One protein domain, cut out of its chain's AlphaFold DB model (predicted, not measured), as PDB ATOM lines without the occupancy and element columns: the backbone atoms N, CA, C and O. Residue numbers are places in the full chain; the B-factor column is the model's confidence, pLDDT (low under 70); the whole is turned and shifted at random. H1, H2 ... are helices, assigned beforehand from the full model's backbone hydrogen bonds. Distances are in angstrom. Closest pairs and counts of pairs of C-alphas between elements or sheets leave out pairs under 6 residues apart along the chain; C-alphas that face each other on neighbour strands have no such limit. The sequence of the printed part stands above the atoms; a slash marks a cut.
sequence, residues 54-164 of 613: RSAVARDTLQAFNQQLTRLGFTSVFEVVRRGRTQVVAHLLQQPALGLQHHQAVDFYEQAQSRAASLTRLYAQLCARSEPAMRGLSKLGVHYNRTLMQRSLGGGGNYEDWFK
ATOM      1  N   ARG A  54      -1.729  92.716   1.052       54.66
ATOM      2  CA  ARG A  54      -1.173  91.351   1.160       54.66
ATOM      3  C   ARG A  54      -0.247  91.150   2.367       54.66
ATOM      4  O   ARG A  54      -0.062  90.032   2.833       54.66
ATOM      5  N   SER A  55       0.381  92.215   2.857       59.19
ATOM      6  CA  SER A  55       1.302  92.187   3.995       59.19
ATOM      7  C   SER A  55       0.638  92.432   5.351       59.19
ATOM      8  O   SER A  55       1.246  92.082   6.361       59.19
ATOM      9  N   ALA A  56      -0.580  92.984   5.383       64.88
ATOM     10  CA  ALA A  56      -1.397  93.075   6.593       64.88
ATOM     11  C   ALA A  56      -2.046  91.717   6.898       64.88
ATOM     12  O   ALA A  56      -1.806  91.159   7.962       64.88
ATOM     13  N   VAL A  57      -2.687  91.107   5.892       69.81
ATOM     14  CA  VAL A  57      -3.303  89.770   5.998       69.81
ATOM     15  C   VAL A  57      -2.298  88.712   6.470       69.81
ATOM     16  O   VAL A  57      -2.598  87.907   7.344       69.81
ATOM     17  N   ALA A  58      -1.068  88.739   5.946       68.94
ATOM     18  CA  ALA A  58      -0.011  87.813   6.359       68.94
ATOM     19  C   ALA A  58       0.479  88.020   7.806       68.94
ATOM     20  O   ALA A  58       1.046  87.101   8.392       68.94
ATOM     21  N   ARG A  59       0.317  89.218   8.385       71.25
ATOM     22  CA  ARG A  59       0.628  89.454   9.803       71.25
ATOM     23  C   ARG A  59      -0.488  88.937  10.700       71.25
ATOM     24  O   ARG A  59      -0.187  88.295  11.702       71.25
ATOM     25  N   ASP A  60      -1.736  89.160  10.313       77.00
ATOM     26  CA  ASP A  60      -2.900  88.748  11.097       77.00
ATOM     27  C   ASP A  60      -2.995  87.216  11.192       77.00
ATOM     28  O   ASP A  60      -3.240  86.667  12.267       77.00
ATOM     29  N   THR A  61      -2.679  86.499  10.106       80.12
ATOM     30  CA  THR A  61      -2.603  85.026  10.113       80.12
ATOM     31  C   THR A  61      -1.498  84.493  11.029       80.12
ATOM     32  O   THR A  61      -1.705  83.512  11.741       80.12
ATOM     33  N   LEU A  62      -0.334  85.153  11.072       78.25
ATOM     34  CA  LEU A  62       0.760  84.789  11.979       78.25
ATOM     35  C   LEU A  62       0.407  85.050  13.448       78.25
ATOM     36  O   LEU A  62       0.775  84.260  14.317       78.25
ATOM     37  N   GLN A  63      -0.307  86.138  13.738       78.94
ATOM     38  CA  GLN A  63      -0.781  86.430  15.090       78.94
ATOM     39  C   GLN A  63      -1.818  85.405  15.553       78.94
ATOM     40  O   GLN A  63      -1.715  84.912  16.677       78.94
ATOM     41  N   ALA A  64      -2.750  85.014  14.680       83.00
ATOM     42  CA  ALA A  64      -3.708  83.947  14.960       83.00
ATOM     43  C   ALA A  64      -3.010  82.603  15.246       83.00
ATOM     44  O   ALA A  64      -3.343  81.931  16.221       83.00
ATOM     45  N   PHE A  65      -1.984  82.247  14.464       84.50
ATOM     46  CA  PHE A  65      -1.194  81.035  14.701       84.50
ATOM     47  C   PHE A  65      -0.430  81.078  16.035       84.50
ATOM     48  O   PHE A  65      -0.429  80.101  16.781       84.50
ATOM     49  N   ASN A  66       0.173  82.216  16.394       81.38
ATOM     50  CA  ASN A  66       0.848  82.369  17.688       81.38
ATOM     51  C   ASN A  66      -0.131  82.244  18.872       81.38
ATOM     52  O   ASN A  66       0.218  81.652  19.890       81.38
ATOM     53  N   GLN A  67      -1.360  82.757  18.737       82.50
ATOM     54  CA  GLN A  67      -2.419  82.573  19.738       82.50
ATOM     55  C   GLN A  67      -2.876  81.113  19.833       82.50
ATOM     56  O   GLN A  67      -3.191  80.628  20.917       82.50
ATOM     57  N   GLN A  68      -2.917  80.392  18.713       84.62
ATOM     58  CA  GLN A  68      -3.198  78.958  18.712       84.62
ATOM     59  C   GLN A  68      -2.079  78.176  19.414       84.62
ATOM     60  O   GLN A  68      -2.361  77.292  20.214       84.62
ATOM     61  N   LEU A  69      -0.819  78.539  19.178       85.56
ATOM     62  CA  LEU A  69       0.341  77.903  19.796       85.56
ATOM     63  C   LEU A  69       0.324  78.024  21.330       85.56
ATOM     64  O   LEU A  69       0.529  77.024  22.019       85.56
ATOM     65  N   THR A  70      -0.008  79.206  21.862       83.50
ATOM     66  CA  THR A  70      -0.138  79.422  23.314       83.50
ATOM     67  C   THR A  70      -1.354  78.720  23.912       83.50
ATOM     68  O   THR A  70      -1.249  78.159  25.001       83.50
ATOM     69  N   ARG A  71      -2.493  78.672  23.202       84.12
ATOM     70  CA  ARG A  71      -3.681  77.900  23.628       84.12
ATOM     71  C   ARG A  71      -3.397  76.405  23.766       84.12
ATOM     72  O   ARG A  71      -3.960  75.766  24.645       84.12
ATOM     73  N   LEU A  72      -2.522  75.863  22.921       83.75
ATOM     74  CA  LEU A  72      -2.103  74.457  22.953       83.75
ATOM     75  C   LEU A  72      -0.985  74.178  23.973       83.75
ATOM     76  O   LEU A  72      -0.479  73.060  24.041       83.75
ATOM     77  N   GLY A  73      -0.598  75.180  24.771       83.56
ATOM     78  CA  GLY A  73       0.376  75.036  25.853       83.56
ATOM     79  C   GLY A  73       1.836  75.022  25.403       83.56
ATOM     80  O   GLY A  73       2.706  74.688  26.203       83.56
ATOM     81  N   PHE A  74       2.129  75.383  24.152       84.06
ATOM     82  CA  PHE A  74       3.500  75.528  23.674       84.06
ATOM     83  C   PHE A  74       3.960  76.980  23.795       84.06
ATOM     84  O   PHE A  74       3.180  77.917  23.634       84.06
ATOM     85  N   THR A  75       5.250  77.174  24.060       82.31
ATOM     86  CA  THR A  75       5.848  78.520  24.156       82.31
ATOM     87  C   THR A  75       6.492  78.968  22.848       82.31
ATOM     88  O   THR A  75       6.554  80.158  22.542       82.31
ATOM     89  N   SER A  76       6.965  78.008  22.052       83.75
ATOM     90  CA  SER A  76       7.684  78.257  20.811       83.75
ATOM     91  C   SER A  76       7.418  77.167  19.784       83.75
ATOM     92  O   SER A  76       7.264  75.990  20.104       83.75
ATOM     93  N   VAL A  77       7.463  77.556  18.513       86.88
ATOM     94  CA  VAL A  77       7.383  76.634  17.377       86.88
ATOM     95  C   VAL A  77       8.540  75.621  17.397       86.88
ATOM     96  O   VAL A  77       8.371  74.463  17.025       86.88
ATOM     97  N   PHE A  78       9.713  76.025  17.895       87.31
ATOM     98  CA  PHE A  78      10.877  75.142  18.019       87.31
ATOM     99  C   PHE A  78      10.687  74.052  19.080       87.31
ATOM    100  O   PHE A  78      11.266  72.976  18.949       87.31
ATOM    101  N   GLU A  79       9.860  74.297  20.101       85.38
ATOM    102  CA  GLU A  79       9.500  73.287  21.102       85.38
ATOM    103  C   GLU A  79       8.673  72.164  20.463       85.38
ATOM    104  O   GLU A  79       8.961  70.982  20.660       85.38
ATOM    105  N   VAL A  80       7.705  72.544  19.622       87.75
ATOM    106  CA  VAL A  80       6.856  71.621  18.856       87.75
ATOM    107  C   VAL A  80       7.706  70.759  17.921       87.75
ATOM    108  O   VAL A  80       7.598  69.535  17.929       87.75
ATOM    109  N   VAL A  81       8.608  71.378  17.151       89.75
ATOM    110  CA  VAL A  81       9.484  70.644  16.223       89.75
ATOM    111  C   VAL A  81      10.431  69.702  16.973       89.75
ATOM    112  O   VAL A  81      10.612  68.569  16.531       89.75
ATOM    113  N   ARG A  82      10.975  70.120  18.128       85.62
ATOM    114  CA  ARG A  82      11.922  69.324  18.930       85.62
ATOM    115  C   ARG A  82      11.303  68.055  19.526       85.62
ATOM    116  O   ARG A  82      11.991  67.046  19.593       85.62
ATOM    117  N   ARG A  83      10.029  68.083  19.943       84.31
ATOM    118  CA  ARG A  83       9.320  66.883  20.445       84.31
ATOM    119  C   ARG A  83       9.008  65.866  19.334       84.31
ATOM    120  O   ARG A  83       8.829  64.686  19.607       84.31
ATOM    121  N   GLY A  84       8.976  66.302  18.075       87.06
ATOM    122  CA  GLY A  84       8.724  65.432  16.927       87.06
ATOM    123  C   GLY A  84       7.238  65.146  16.678       87.06
ATOM    124  O   GLY A  84       6.390  65.248  17.565       87.06
ATOM    125  N   ARG A  85       6.919  64.789  15.429       89.12
ATOM    126  CA  ARG A  85       5.540  64.664  14.925       89.12
ATOM    127  C   ARG A  85       4.681  63.712  15.754       89.12
ATOM    128  O   ARG A  85       3.578  64.065  16.154       89.12
ATOM    129  N   THR A  86       5.180  62.506  16.014       87.00
ATOM    130  CA  THR A  86       4.420  61.439  16.681       87.00
ATOM    131  C   THR A  86       4.084  61.788  18.128       87.00
ATOM    132  O   THR A  86       2.942  61.612  18.545       87.00
ATOM    133  N   GLN A  87       5.043  62.338  18.877       85.81
ATOM    134  CA  GLN A  87       4.847  62.706  20.280       85.81
ATOM    135  C   GLN A  87       3.901  63.899  20.430       85.81
ATOM    136  O   GLN A  87       3.048  63.890  21.312       85.81
ATOM    137  N   VAL A  88       4.012  64.908  19.558       88.00
ATOM    138  CA  VAL A  88       3.119  66.077  19.580       88.00
ATOM    139  C   VAL A  88       1.691  65.680  19.230       88.00
ATOM    140  O   VAL A  88       0.766  66.061  19.942       88.00
ATOM    141  N   VAL A  89       1.502  64.888  18.172       88.88
ATOM    142  CA  VAL A  89       0.168  64.416  17.780       88.88
ATOM    143  C   VAL A  89      -0.446  63.567  18.895       88.88
ATOM    144  O   VAL A  89      -1.599  63.785  19.250       88.88
ATOM    145  N   ALA A  90       0.323  62.665  19.516       86.44
ATOM    146  CA  ALA A  90      -0.151  61.888  20.661       86.44
ATOM    147  C   ALA A  90      -0.524  62.778  21.862       86.44
ATOM    148  O   ALA A  90      -1.598  62.612  22.432       86.44
ATOM    149  N   HIS A  91       0.318  63.755  22.210       86.44
ATOM    150  CA  HIS A  91       0.074  64.687  23.314       86.44
ATOM    151  C   HIS A  91      -1.194  65.531  23.102       86.44
ATOM    152  O   HIS A  91      -1.972  65.716  24.033       86.44
ATOM    153  N   LEU A  92      -1.429  66.019  21.879       85.50
ATOM    154  CA  LEU A  92      -2.619  66.809  21.544       85.50
ATOM    155  C   LEU A  92      -3.907  65.977  21.576       85.50
ATOM    156  O   LEU A  92      -4.945  66.478  21.998       85.50
ATOM    157  N   LEU A  93      -3.841  64.704  21.175       84.69
ATOM    158  CA  LEU A  93      -4.988  63.789  21.205       84.69
ATOM    159  C   LEU A  93      -5.309  63.272  22.616       84.69
ATOM    160  O   LEU A  93      -6.449  62.908  22.887       84.69
ATOM    161  N   GLN A  94      -4.331  63.263  23.527       82.19
ATOM    162  CA  GLN A  94      -4.521  62.893  24.936       82.19
ATOM    163  C   GLN A  94      -5.205  63.984  25.775       82.19
ATOM    164  O   GLN A  94      -5.569  63.722  26.920       82.19
ATOM    165  N   GLN A  95      -5.396  65.192  25.237       81.44
ATOM    166  CA  GLN A  95      -6.069  66.299  25.918       81.44
ATOM    167  C   GLN A  95      -7.529  66.423  25.435       81.44
ATOM    168  O   GLN A  95      -7.803  67.141  24.470       81.44
ATOM    169  N   PRO A  96      -8.505  65.775  26.107       62.81
ATOM    170  CA  PRO A  96      -9.901  65.745  25.655       62.81
ATOM    171  C   PRO A  96     -10.581  67.123  25.662       62.81
ATOM    172  O   PRO A  96     -11.565  67.322  24.957       62.81
ATOM    173  N   ALA A  97     -10.039  68.095  26.406       64.81
ATOM    174  CA  ALA A  97     -10.548  69.466  26.474       64.81
ATOM    175  C   ALA A  97     -10.403  70.258  25.158       64.81
ATOM    176  O   ALA A  97     -11.066  71.278  24.990       64.81
ATOM    177  N   LEU A  98      -9.546  69.811  24.232       69.19
ATOM    178  CA  LEU A  98      -9.267  70.522  22.981       69.19
ATOM    179  C   LEU A  98     -10.100  70.027  21.788       69.19
ATOM    180  O   LEU A  98     -10.149  70.719  20.774       69.19
ATOM    181  N   GLY A  99     -10.747  68.855  21.878       70.56
ATOM    182  CA  GLY A  99     -11.632  68.321  20.827       70.56
ATOM    183  C   GLY A  99     -10.991  68.148  19.437       70.56
ATOM    184  O   GLY A  99     -11.710  68.058  18.442       70.56
ATOM    185  N   LEU A 100      -9.657  68.134  19.353       79.38
ATOM    186  CA  LEU A 100      -8.908  68.125  18.095       79.38
ATOM    187  C   LEU A 100      -8.985  66.762  17.405       79.38
ATOM    188  O   LEU A 100      -8.738  65.719  18.008       79.38
ATOM    189  N   GLN A 101      -9.263  66.784  16.104       82.94
ATOM    190  CA  GLN A 101      -9.191  65.599  15.252       82.94
ATOM    191  C   GLN A 101      -7.739  65.302  14.844       82.94
ATOM    192  O   GLN A 101      -6.906  66.206  14.764       82.94
ATOM    193  N   HIS A 102      -7.433  64.041  14.514       85.25
ATOM    194  CA  HIS A 102      -6.071  63.615  14.148       85.25
ATOM    195  C   HIS A 102      -5.457  64.452  13.011       85.25
ATOM    196  O   HIS A 102      -4.300  64.854  13.100       85.25
ATOM    197  N   HIS A 103      -6.241  64.774  11.976       87.38
ATOM    198  CA  HIS A 103      -5.782  65.603  10.856       87.38
ATOM    199  C   HIS A 103      -5.412  67.027  11.301       87.38
ATOM    200  O   HIS A 103      -4.355  67.519  10.933       87.38
ATOM    201  N   GLN A 104      -6.198  67.642  12.191       87.31
ATOM    202  CA  GLN A 104      -5.936  68.996  12.699       87.31
ATOM    203  C   GLN A 104      -4.642  69.056  13.522       87.31
ATOM    204  O   GLN A 104      -3.917  70.048  13.471       87.31
ATOM    205  N   ALA A 105      -4.331  67.990  14.267       86.38
ATOM    206  CA  ALA A 105      -3.077  67.877  15.009       86.38
ATOM    207  C   ALA A 105      -1.861  67.721  14.076       86.38
ATOM    208  O   ALA A 105      -0.796  68.276  14.353       86.38
ATOM    209  N   VAL A 106      -2.018  66.993  12.965       89.75
ATOM    210  CA  VAL A 106      -0.988  66.864  11.923       89.75
ATOM    211  C   VAL A 106      -0.773  68.196  11.204       89.75
ATOM    212  O   VAL A 106       0.366  68.653  11.128       89.75
ATOM    213  N   ASP A 107      -1.848  68.855  10.768       90.31
ATOM    214  CA  ASP A 107      -1.791  70.151  10.083       90.31
ATOM    215  C   ASP A 107      -1.123  71.212  10.962       90.31
ATOM    216  O   ASP A 107      -0.288  71.989  10.497       90.31
ATOM    217  N   PHE A 108      -1.433  71.219  12.263       90.12
ATOM    218  CA  PHE A 108      -0.769  72.093  13.226       90.12
ATOM    219  C   PHE A 108       0.742  71.831  13.293       90.12
ATOM    220  O   PHE A 108       1.529  72.780  13.281       90.12
ATOM    221  N   TYR A 109       1.166  70.562  13.337       92.06
ATOM    222  CA  TYR A 109       2.588  70.218  13.343       92.06
ATOM    223  C   TYR A 109       3.286  70.653  12.045       92.06
ATOM    224  O   TYR A 109       4.386  71.199  12.103       92.06
ATOM    225  N   GLU A 110       2.661  70.474  10.881       92.69
ATOM    226  CA  GLU A 110       3.222  70.888   9.587       92.69
ATOM    227  C   GLU A 110       3.315  72.421   9.460       92.69
ATOM    228  O   GLU A 110       4.328  72.966   9.000       92.69
ATOM    229  N   GLN A 111       2.309  73.147   9.955       90.75
ATOM    230  CA  GLN A 111       2.350  74.608  10.066       90.75
ATOM    231  C   GLN A 111       3.465  75.066  11.014       90.75
ATOM    232  O   GLN A 111       4.223  75.982  10.686       90.75
ATOM    233  N   ALA A 112       3.640  74.391  12.153       90.62
ATOM    234  CA  ALA A 112       4.748  74.657  13.061       90.62
ATOM    235  C   ALA A 112       6.104  74.376  12.387       90.62
ATOM    236  O   ALA A 112       6.997  75.220  12.399       90.62
ATOM    237  N   GLN A 113       6.261  73.239  11.718       93.12
ATOM    238  CA  GLN A 113       7.505  72.881  11.043       93.12
ATOM    239  C   GLN A 113       7.881  73.891   9.948       93.12
ATOM    240  O   GLN A 113       9.021  74.361   9.906       93.12
ATOM    241  N   SER A 114       6.926  74.277   9.098       90.44
ATOM    242  CA  SER A 114       7.154  75.278   8.048       90.44
ATOM    243  C   SER A 114       7.507  76.650   8.630       90.44
ATOM    244  O   SER A 114       8.431  77.320   8.149       90.44
ATOM    245  N   ARG A 115       6.849  77.055   9.724       87.38
ATOM    246  CA  ARG A 115       7.157  78.301  10.426       87.38
ATOM    247  C   ARG A 115       8.550  78.272  11.050       87.38
ATOM    248  O   ARG A 115       9.296  79.231  10.852       87.38
ATOM    249  N   ALA A 116       8.932  77.192  11.730       89.19
ATOM    250  CA  ALA A 116      10.276  77.025  12.281       89.19
ATOM    251  C   ALA A 116      11.341  77.115  11.181       89.19
ATOM    252  O   ALA A 116      12.282  77.891  11.313       89.19
ATOM    253  N   ALA A 117      11.148  76.422  10.054       89.31
ATOM    254  CA  ALA A 117      12.059  76.494   8.912       89.31
ATOM    255  C   ALA A 117      12.189  77.925   8.357       89.31
ATOM    256  O   ALA A 117      13.296  78.384   8.062       89.31
ATOM    257  N   SER A 118      11.076  78.663   8.260       87.38
ATOM    258  CA  SER A 118      11.088  80.064   7.817       87.38
ATOM    259  C   SER A 118      11.879  80.974   8.767       87.38
ATOM    260  O   SER A 118      12.632  81.835   8.308       87.38
ATOM    261  N   LEU A 119      11.757  80.755  10.082       84.94
ATOM    262  CA  LEU A 119      12.465  81.512  11.113       84.94
ATOM    263  C   LEU A 119      13.957  81.168  11.139       84.94
ATOM    264  O   LEU A 119      14.775  82.082  11.181       84.94
ATOM    265  N   THR A 120      14.324  79.890  11.031       85.44
ATOM    266  CA  THR A 120      15.726  79.459  10.921       85.44
ATOM    267  C   THR A 120      16.388  80.056   9.683       85.44
ATOM    268  O   THR A 120      17.504  80.563   9.759       85.44
ATOM    269  N   ARG A 121      15.689  80.068   8.541       85.94
ATOM    270  CA  ARG A 121      16.192  80.695   7.312       85.94
ATOM    271  C   ARG A 121      16.382  82.201   7.480       85.94
ATOM    272  O   ARG A 121      17.396  82.732   7.034       85.94
ATOM    273  N   LEU A 122      15.423  82.884   8.107       82.31
ATOM    274  CA  LEU A 122      15.534  84.312   8.407       82.31
ATOM    275  C   LEU A 122      16.740  84.588   9.313       82.31
ATOM    276  O   LEU A 122      17.521  85.486   9.019       82.31
ATOM    277  N   TYR A 123      16.915  83.790  10.368       80.12
ATOM    278  CA  TYR A 123      18.050  83.894  11.281       80.12
ATOM    279  C   TYR A 123      19.378  83.708  10.542       80.12
ATOM    280  O   TYR A 123      20.235  84.584  10.587       80.12
ATOM    281  N   ALA A 124      19.514  82.632   9.763       82.00
ATOM    282  CA  ALA A 124      20.717  82.356   8.981       82.00
ATOM    283  C   ALA A 124      21.048  83.490   7.993       82.00
ATOM    284  O   ALA A 124      22.206  83.877   7.851       82.00
ATOM    285  N   GLN A 125      20.032  84.071   7.343       78.94
ATOM    286  CA  GLN A 125      20.214  85.235   6.470       78.94
ATOM    287  C   GLN A 125      20.714  86.467   7.228       78.94
ATOM    288  O   GLN A 125      21.499  87.238   6.676       78.94
ATOM    289  N   LEU A 126      20.259  86.675   8.464       76.25
ATOM    290  CA  LEU A 126      20.722  87.777   9.305       76.25
ATOM    291  C   LEU A 126      22.164  87.552   9.753       76.25
ATOM    292  O   LEU A 126      22.980  88.455   9.575       76.25
ATOM    293  N   CYS A 127      22.498  86.346  10.217       76.69
ATOM    294  CA  CYS A 127      23.855  85.969  10.615       76.69
ATOM    295  C   CYS A 127      24.862  86.140   9.468       76.69
ATOM    296  O   CYS A 127      25.881  86.802   9.653       76.69
ATOM    297  N   ALA A 128      24.549  85.638   8.266       78.38
ATOM    298  CA  ALA A 128      25.415  85.758   7.086       78.38
ATOM    299  C   ALA A 128      25.671  87.222   6.682       78.38
ATOM    300  O   ALA A 128      26.734  87.583   6.191       78.38
ATOM    301  N   ARG A 129      24.690  88.101   6.910       74.56
ATOM    302  CA  ARG A 129      24.807  89.538   6.628       74.56
ATOM    303  C   ARG A 129      25.550  90.308   7.716       74.56
ATOM    304  O   ARG A 129      26.047  91.400   7.449       74.56
ATOM    305  N   SER A 130      25.598  89.777   8.935       75.62
ATOM    306  CA  SER A 130      26.343  90.358  10.055       75.62
ATOM    307  C   SER A 130      27.789  89.871  10.163       75.62
ATOM    308  O   SER A 130      28.485  90.318  11.071       75.62
ATOM    309  N   GLU A 131      28.240  88.998   9.259       78.88
ATOM    310  CA  GLU A 131      29.599  88.457   9.253       78.88
ATOM    311  C   GLU A 131      30.661  89.580   9.222       78.88
ATOM    312  O   GLU A 131      30.527  90.526   8.432       78.88
ATOM    313  N   PRO A 132      31.732  89.500  10.040       78.44
ATOM    314  CA  PRO A 132      32.763  90.538  10.101       78.44
ATOM    315  C   PRO A 132      33.401  90.844   8.738       78.44
ATOM    316  O   PRO A 132      33.599  92.014   8.404       78.44
ATOM    317  N   ALA A 133      33.639  89.813   7.918       78.38
ATOM    318  CA  ALA A 133      34.185  89.957   6.568       78.38
ATOM    319  C   ALA A 133      33.261  90.773   5.641       78.38
ATOM    320  O   ALA A 133      33.724  91.634   4.893       78.38
ATOM    321  N   MET A 134      31.943  90.565   5.742       75.44
ATOM    322  CA  MET A 134      30.939  91.268   4.935       75.44
ATOM    323  C   MET A 134      30.690  92.699   5.421       75.44
ATOM    324  O   MET A 134      30.473  93.599   4.610       75.44
ATOM    325  N   ARG A 135      30.772  92.943   6.736       71.69
ATOM    326  CA  ARG A 135      30.664  94.293   7.318       71.69
ATOM    327  C   ARG A 135      31.829  95.202   6.941       71.69
ATOM    328  O   ARG A 135      31.618  96.402   6.779       71.69
ATOM    329  N   GLY A 136      33.029  94.645   6.771       71.12
ATOM    330  CA  GLY A 136      34.203  95.393   6.304       71.12
ATOM    331  C   GLY A 136      34.044  95.958   4.886       71.12
ATOM    332  O   GLY A 136      34.710  96.926   4.519       71.12
ATOM    333  N   LEU A 137      33.125  95.403   4.091       77.50
ATOM    334  CA  LEU A 137      32.829  95.851   2.736       77.50
ATOM    335  C   LEU A 137      31.668  96.854   2.763       77.50
ATOM    336  O   LEU A 137      30.505  96.479   2.668       77.50
ATOM    337  N   SER A 138      31.969  98.153   2.823       67.69
ATOM    338  CA  SER A 138      30.966  99.236   2.926       67.69
ATOM    339  C   SER A 138      29.874  99.229   1.842       67.69
ATOM    340  O   SER A 138      28.769  99.704   2.087       67.69
ATOM    341  N   LYS A 139      30.149  98.660   0.659       69.75
ATOM    342  CA  LYS A 139      29.176  98.485  -0.441       69.75
ATOM    343  C   LYS A 139      28.220  97.297  -0.251       69.75
ATOM    344  O   LYS A 139      27.185  97.244  -0.905       69.75
ATOM    345  N   LEU A 140      28.590  96.349   0.606       63.34
ATOM    346  CA  LEU A 140      27.815  95.162   0.987       63.34
ATOM    347  C   LEU A 140      27.299  95.255   2.436       63.34
ATOM    348  O   LEU A 140      26.515  94.407   2.860       63.34
ATOM    349  N   GLY A 141      27.708  96.292   3.178       56.38
ATOM    350  CA  GLY A 141      27.283  96.577   4.541       56.38
ATOM    351  C   GLY A 141      25.770  96.766   4.626       56.38
ATOM    352  O   GLY A 141      25.196  97.681   4.037       56.38
ATOM    353  N   VAL A 142      25.106  95.879   5.358       56.44
ATOM    354  CA  VAL A 142      23.645  95.818   5.397       56.44
ATOM    355  C   VAL A 142      23.073  96.833   6.385       56.44
ATOM    356  O   VAL A 142      23.407  96.827   7.568       56.44
ATOM    357  N   HIS A 143      22.148  97.669   5.911       56.78
ATOM    358  CA  HIS A 143      21.247  98.451   6.760       56.78
ATOM    359  C   HIS A 143      20.059  97.583   7.179       56.78
ATOM    360  O   HIS A 143      19.300  97.076   6.350       56.78
ATOM    361  N   TYR A 144      19.910  97.391   8.486       62.00
ATOM    362  CA  TYR A 144      18.831  96.612   9.077       62.00
ATOM    363  C   TYR A 144      17.495  97.355   8.935       62.00
ATOM    364  O   TYR A 144      17.313  98.433   9.498       62.00
ATOM    365  N   ASN A 145      16.538  96.784   8.199       66.81
ATOM    366  CA  ASN A 145      15.195  97.349   8.097       66.81
ATOM    367  C   ASN A 145      14.270  96.703   9.137       66.81
ATOM    368  O   ASN A 145      13.700  95.633   8.910       66.81
ATOM    369  N   ARG A 146      14.087  97.396  10.267       65.06
ATOM    370  CA  ARG A 146      13.244  96.965  11.393       65.06
ATOM    371  C   ARG A 146      11.811  96.611  10.980       65.06
ATOM    372  O   ARG A 146      11.228  95.681  11.527       65.06
ATOM    373  N   THR A 147      11.267  97.282   9.963       68.25
ATOM    374  CA  THR A 147       9.898  97.023   9.479       68.25
ATOM    375  C   THR A 147       9.764  95.664   8.784       68.25
ATOM    376  O   THR A 147       8.738  94.996   8.921       68.25
ATOM    377  N   LEU A 148      10.813  95.206   8.087       68.88
ATOM    378  CA  LEU A 148      10.836  93.884   7.455       68.88
ATOM    379  C   LEU A 148      10.922  92.769   8.499       68.88
ATOM    380  O   LEU A 148      10.285  91.733   8.324       68.88
ATOM    381  N   MET A 149      11.645  92.979   9.600       71.06
ATOM    382  CA  MET A 149      11.709  91.982  10.672       71.06
ATOM    383  C   MET A 149      10.444  91.927  11.505       71.06
ATOM    384  O   MET A 149       9.922  90.835  11.706       71.06
ATOM    385  N   GLN A 150       9.852  93.067  11.852       70.00
ATOM    386  CA  GLN A 150       8.528  93.084  12.478       70.00
ATOM    387  C   GLN A 150       7.472  92.378  11.614       70.00
ATOM    388  O   GLN A 150       6.634  91.646  12.140       70.00
ATOM    389  N   ARG A 151       7.544  92.522  10.282       72.31
ATOM    390  CA  ARG A 151       6.681  91.790   9.342       72.31
ATOM    391  C   ARG A 151       6.923  90.280   9.387       72.31
ATOM    392  O   ARG A 151       5.958  89.530   9.469       72.31
ATOM    393  N   SER A 152       8.176  89.836   9.325       75.25
ATOM    394  CA  SER A 152       8.517  88.406   9.313       75.25
ATOM    395  C   SER A 152       8.287  87.718  10.664       75.25
ATOM    396  O   SER A 152       8.009  86.518  10.698       75.25
ATOM    397  N   LEU A 153       8.377  88.459  11.772       73.81
ATOM    398  CA  LEU A 153       8.194  87.969  13.144       73.81
ATOM    399  C   LEU A 153       6.740  88.087  13.647       73.81
ATOM    400  O   LEU A 153       6.387  87.426  14.620       73.81
ATOM    401  N   GLY A 154       5.882  88.867  12.976       70.00
ATOM    402  CA  GLY A 154       4.468  89.054  13.343       70.00
ATOM    403  C   GLY A 154       4.218  90.124  14.419       70.00
ATOM    404  O   GLY A 154       3.097  90.253  14.905       70.00
ATOM    405  N   GLY A 155       5.249  90.897  14.781       60.72
ATOM    406  CA  GLY A 155       5.153  92.123  15.588       60.72
ATOM    407  C   GLY A 155       4.777  91.977  17.070       60.72
ATOM    408  O   GLY A 155       4.662  93.000  17.735       60.72
ATOM    409  N   GLY A 156       4.593  90.762  17.598       56.69
ATOM    410  CA  GLY A 156       4.006  90.552  18.932       56.69
ATOM    411  C   GLY A 156       4.605  89.411  19.758       56.69
ATOM    412  O   GLY A 156       3.866  88.739  20.465       56.69
ATOM    413  N   GLY A 157       5.913  89.154  19.669       59.44
ATOM    414  CA  GLY A 157       6.572  88.130  20.494       59.44
ATOM    415  C   GLY A 157       7.981  88.521  20.933       59.44
ATOM    416  O   GLY A 157       8.572  89.440  20.368       59.44
ATOM    417  N   ASN A 158       8.552  87.765  21.877       58.28
ATOM    418  CA  ASN A 158       9.920  87.946  22.402       58.28
ATOM    419  C   ASN A 158      11.033  87.654  21.369       58.28
ATOM    420  O   ASN A 158      12.213  87.601  21.708       58.28
ATOM    421  N   TYR A 159      10.681  87.455  20.095       62.09
ATOM    422  CA  TYR A 159      11.630  87.181  19.022       62.09
ATOM    423  C   TYR A 159      12.559  88.367  18.734       62.09
ATOM    424  O   TYR A 159      13.682  88.150  18.297       62.09
ATOM    425  N   GLU A 160      12.137  89.609  18.987       62.28
ATOM    426  CA  GLU A 160      12.979  90.785  18.706       62.28
ATOM    427  C   GLU A 160      14.314  90.729  19.475       62.28
ATOM    428  O   GLU A 160      15.334  91.170  18.953       62.28
ATOM    429  N   ASP A 161      14.336  90.118  20.667       65.88
ATOM    430  CA  ASP A 161      15.557  89.907  21.450       65.88
ATOM    431  C   ASP A 161      16.433  88.766  20.913       65.88
ATOM    432  O   ASP A 161      17.657  88.867  20.960       65.88
ATOM    433  N   TRP A 162      15.828  87.706  20.371       62.78
ATOM    434  CA  TRP A 162      16.534  86.533  19.830       62.78
ATOM    435  C   TRP A 162      17.172  86.782  18.461       62.78
ATOM    436  O   TRP A 162      18.101  86.082  18.072       62.78
ATOM    437  N   PHE A 163      16.661  87.766  17.721       67.75
ATOM    438  CA  PHE A 163      17.125  88.116  16.380       67.75
ATOM    439  C   PHE A 163      17.871  89.461  16.346       67.75
ATOM    440  O   PHE A 163      18.034  90.048  15.272       67.75
ATOM    441  N   LYS A 164      18.334  89.959  17.503       66.88
ATOM    442  CA  LYS A 164      19.201  91.143  17.557       66.88
ATOM    443  C   LYS A 164      20.422  90.930  16.648       66.88
ATOM    444  O   LYS A 164      21.000  89.844  16.660       66.88
TER     445      LYS A 164
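AT A GLANCE: This is residues 54 to 164 of the 613 residues of an uncharacterized protein of Pseudomonas helleri (UniProt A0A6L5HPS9). One long helix, H4, makes most of the long axis, and two short helices pack slantwise on its first part, H3 on residues 102 to 109 and H2 on residues 109 to 116. H1 and H6 come near H4 without packing on it, while little H5 sits just past the last residues of H4, and the chain then folds back through residues 136 to 145 to H6 and H7. The printed part has 111 residues with seven named helices, H1 to H7 in order along the chain, and no named strand; its class is all helix. The whole is loose, with a radius of gyration of the C-alphas of 17.0 A, and its outline is a rod spanning 57 by 28 by 21 A.

IN THESE COORDINATES: Find C-alpha 54 at (-1.173, 91.351, 1.160); from there H1, residues 54 to 71, runs 26.3 A. Next come H2, residues 77 to 83, 10.4 A long, and H3, residues 85 to 93, 12.3 A long. Look for C-alpha 102 at (-6.071, 63.615, 14.148), where H4, residues 102 to 129, sets out on its 41.0 A to C-alpha 129 at (24.807, 89.538, 6.628). H5 is residues 132 to 135, H6 is residues 146 to 153, 10.5 A long, and H7 is residues 159 to 162, ending at C-alpha 162 at (16.534, 86.533, 19.830).

HOW THE PARTS SIT: Start at H4: H2 touches its residues 109 to 116 alone, closest at the C-alphas of Val 77 and Ala 112, 5.4 A apart, at a steep tilt of 64 degrees, opposite ways. H3 touches residues 102 to 109 of H4 alone, closest at the C-alphas of Val 89 and Ala 105, 5.5 A apart, at a steep tilt of 49 degrees, opposite ways. H4 is near H1 and near H6. H1, with residues 55 to 59 alone, only just touches H6, with 3 pairs of C-alphas within 8 A, the closest those of Arg 59 and Arg 151 at 6.5 A. H6 and H7 only just touch, with 3 such pairs, and only at the corner, closest at the C-alphas of Leu 153 and Tyr 159, 6.9 A apart. H5 is close to H4 but not clearly touching, with the C-alphas of Arg 129 and Arg 135 7.6 A apart, and H5 and H6 are apart. Each O i to N i+4 pair is within hydrogen-bond range in H2, H3, H4 and H6, against 11 of 14 in H1; H5 and H7 are too short for such a pair.

THE WHOLE: The two C-alphas farthest apart are those of Pro 96 and Ser 138, 57.5 A. The printed part has no cut and no long link. Look at the B-factor column: the mean pLDDT of the printed part is 77.7, and it is under 70 at residues 54 to 58, 96 to 98, 138 to 148 and 155 to 164.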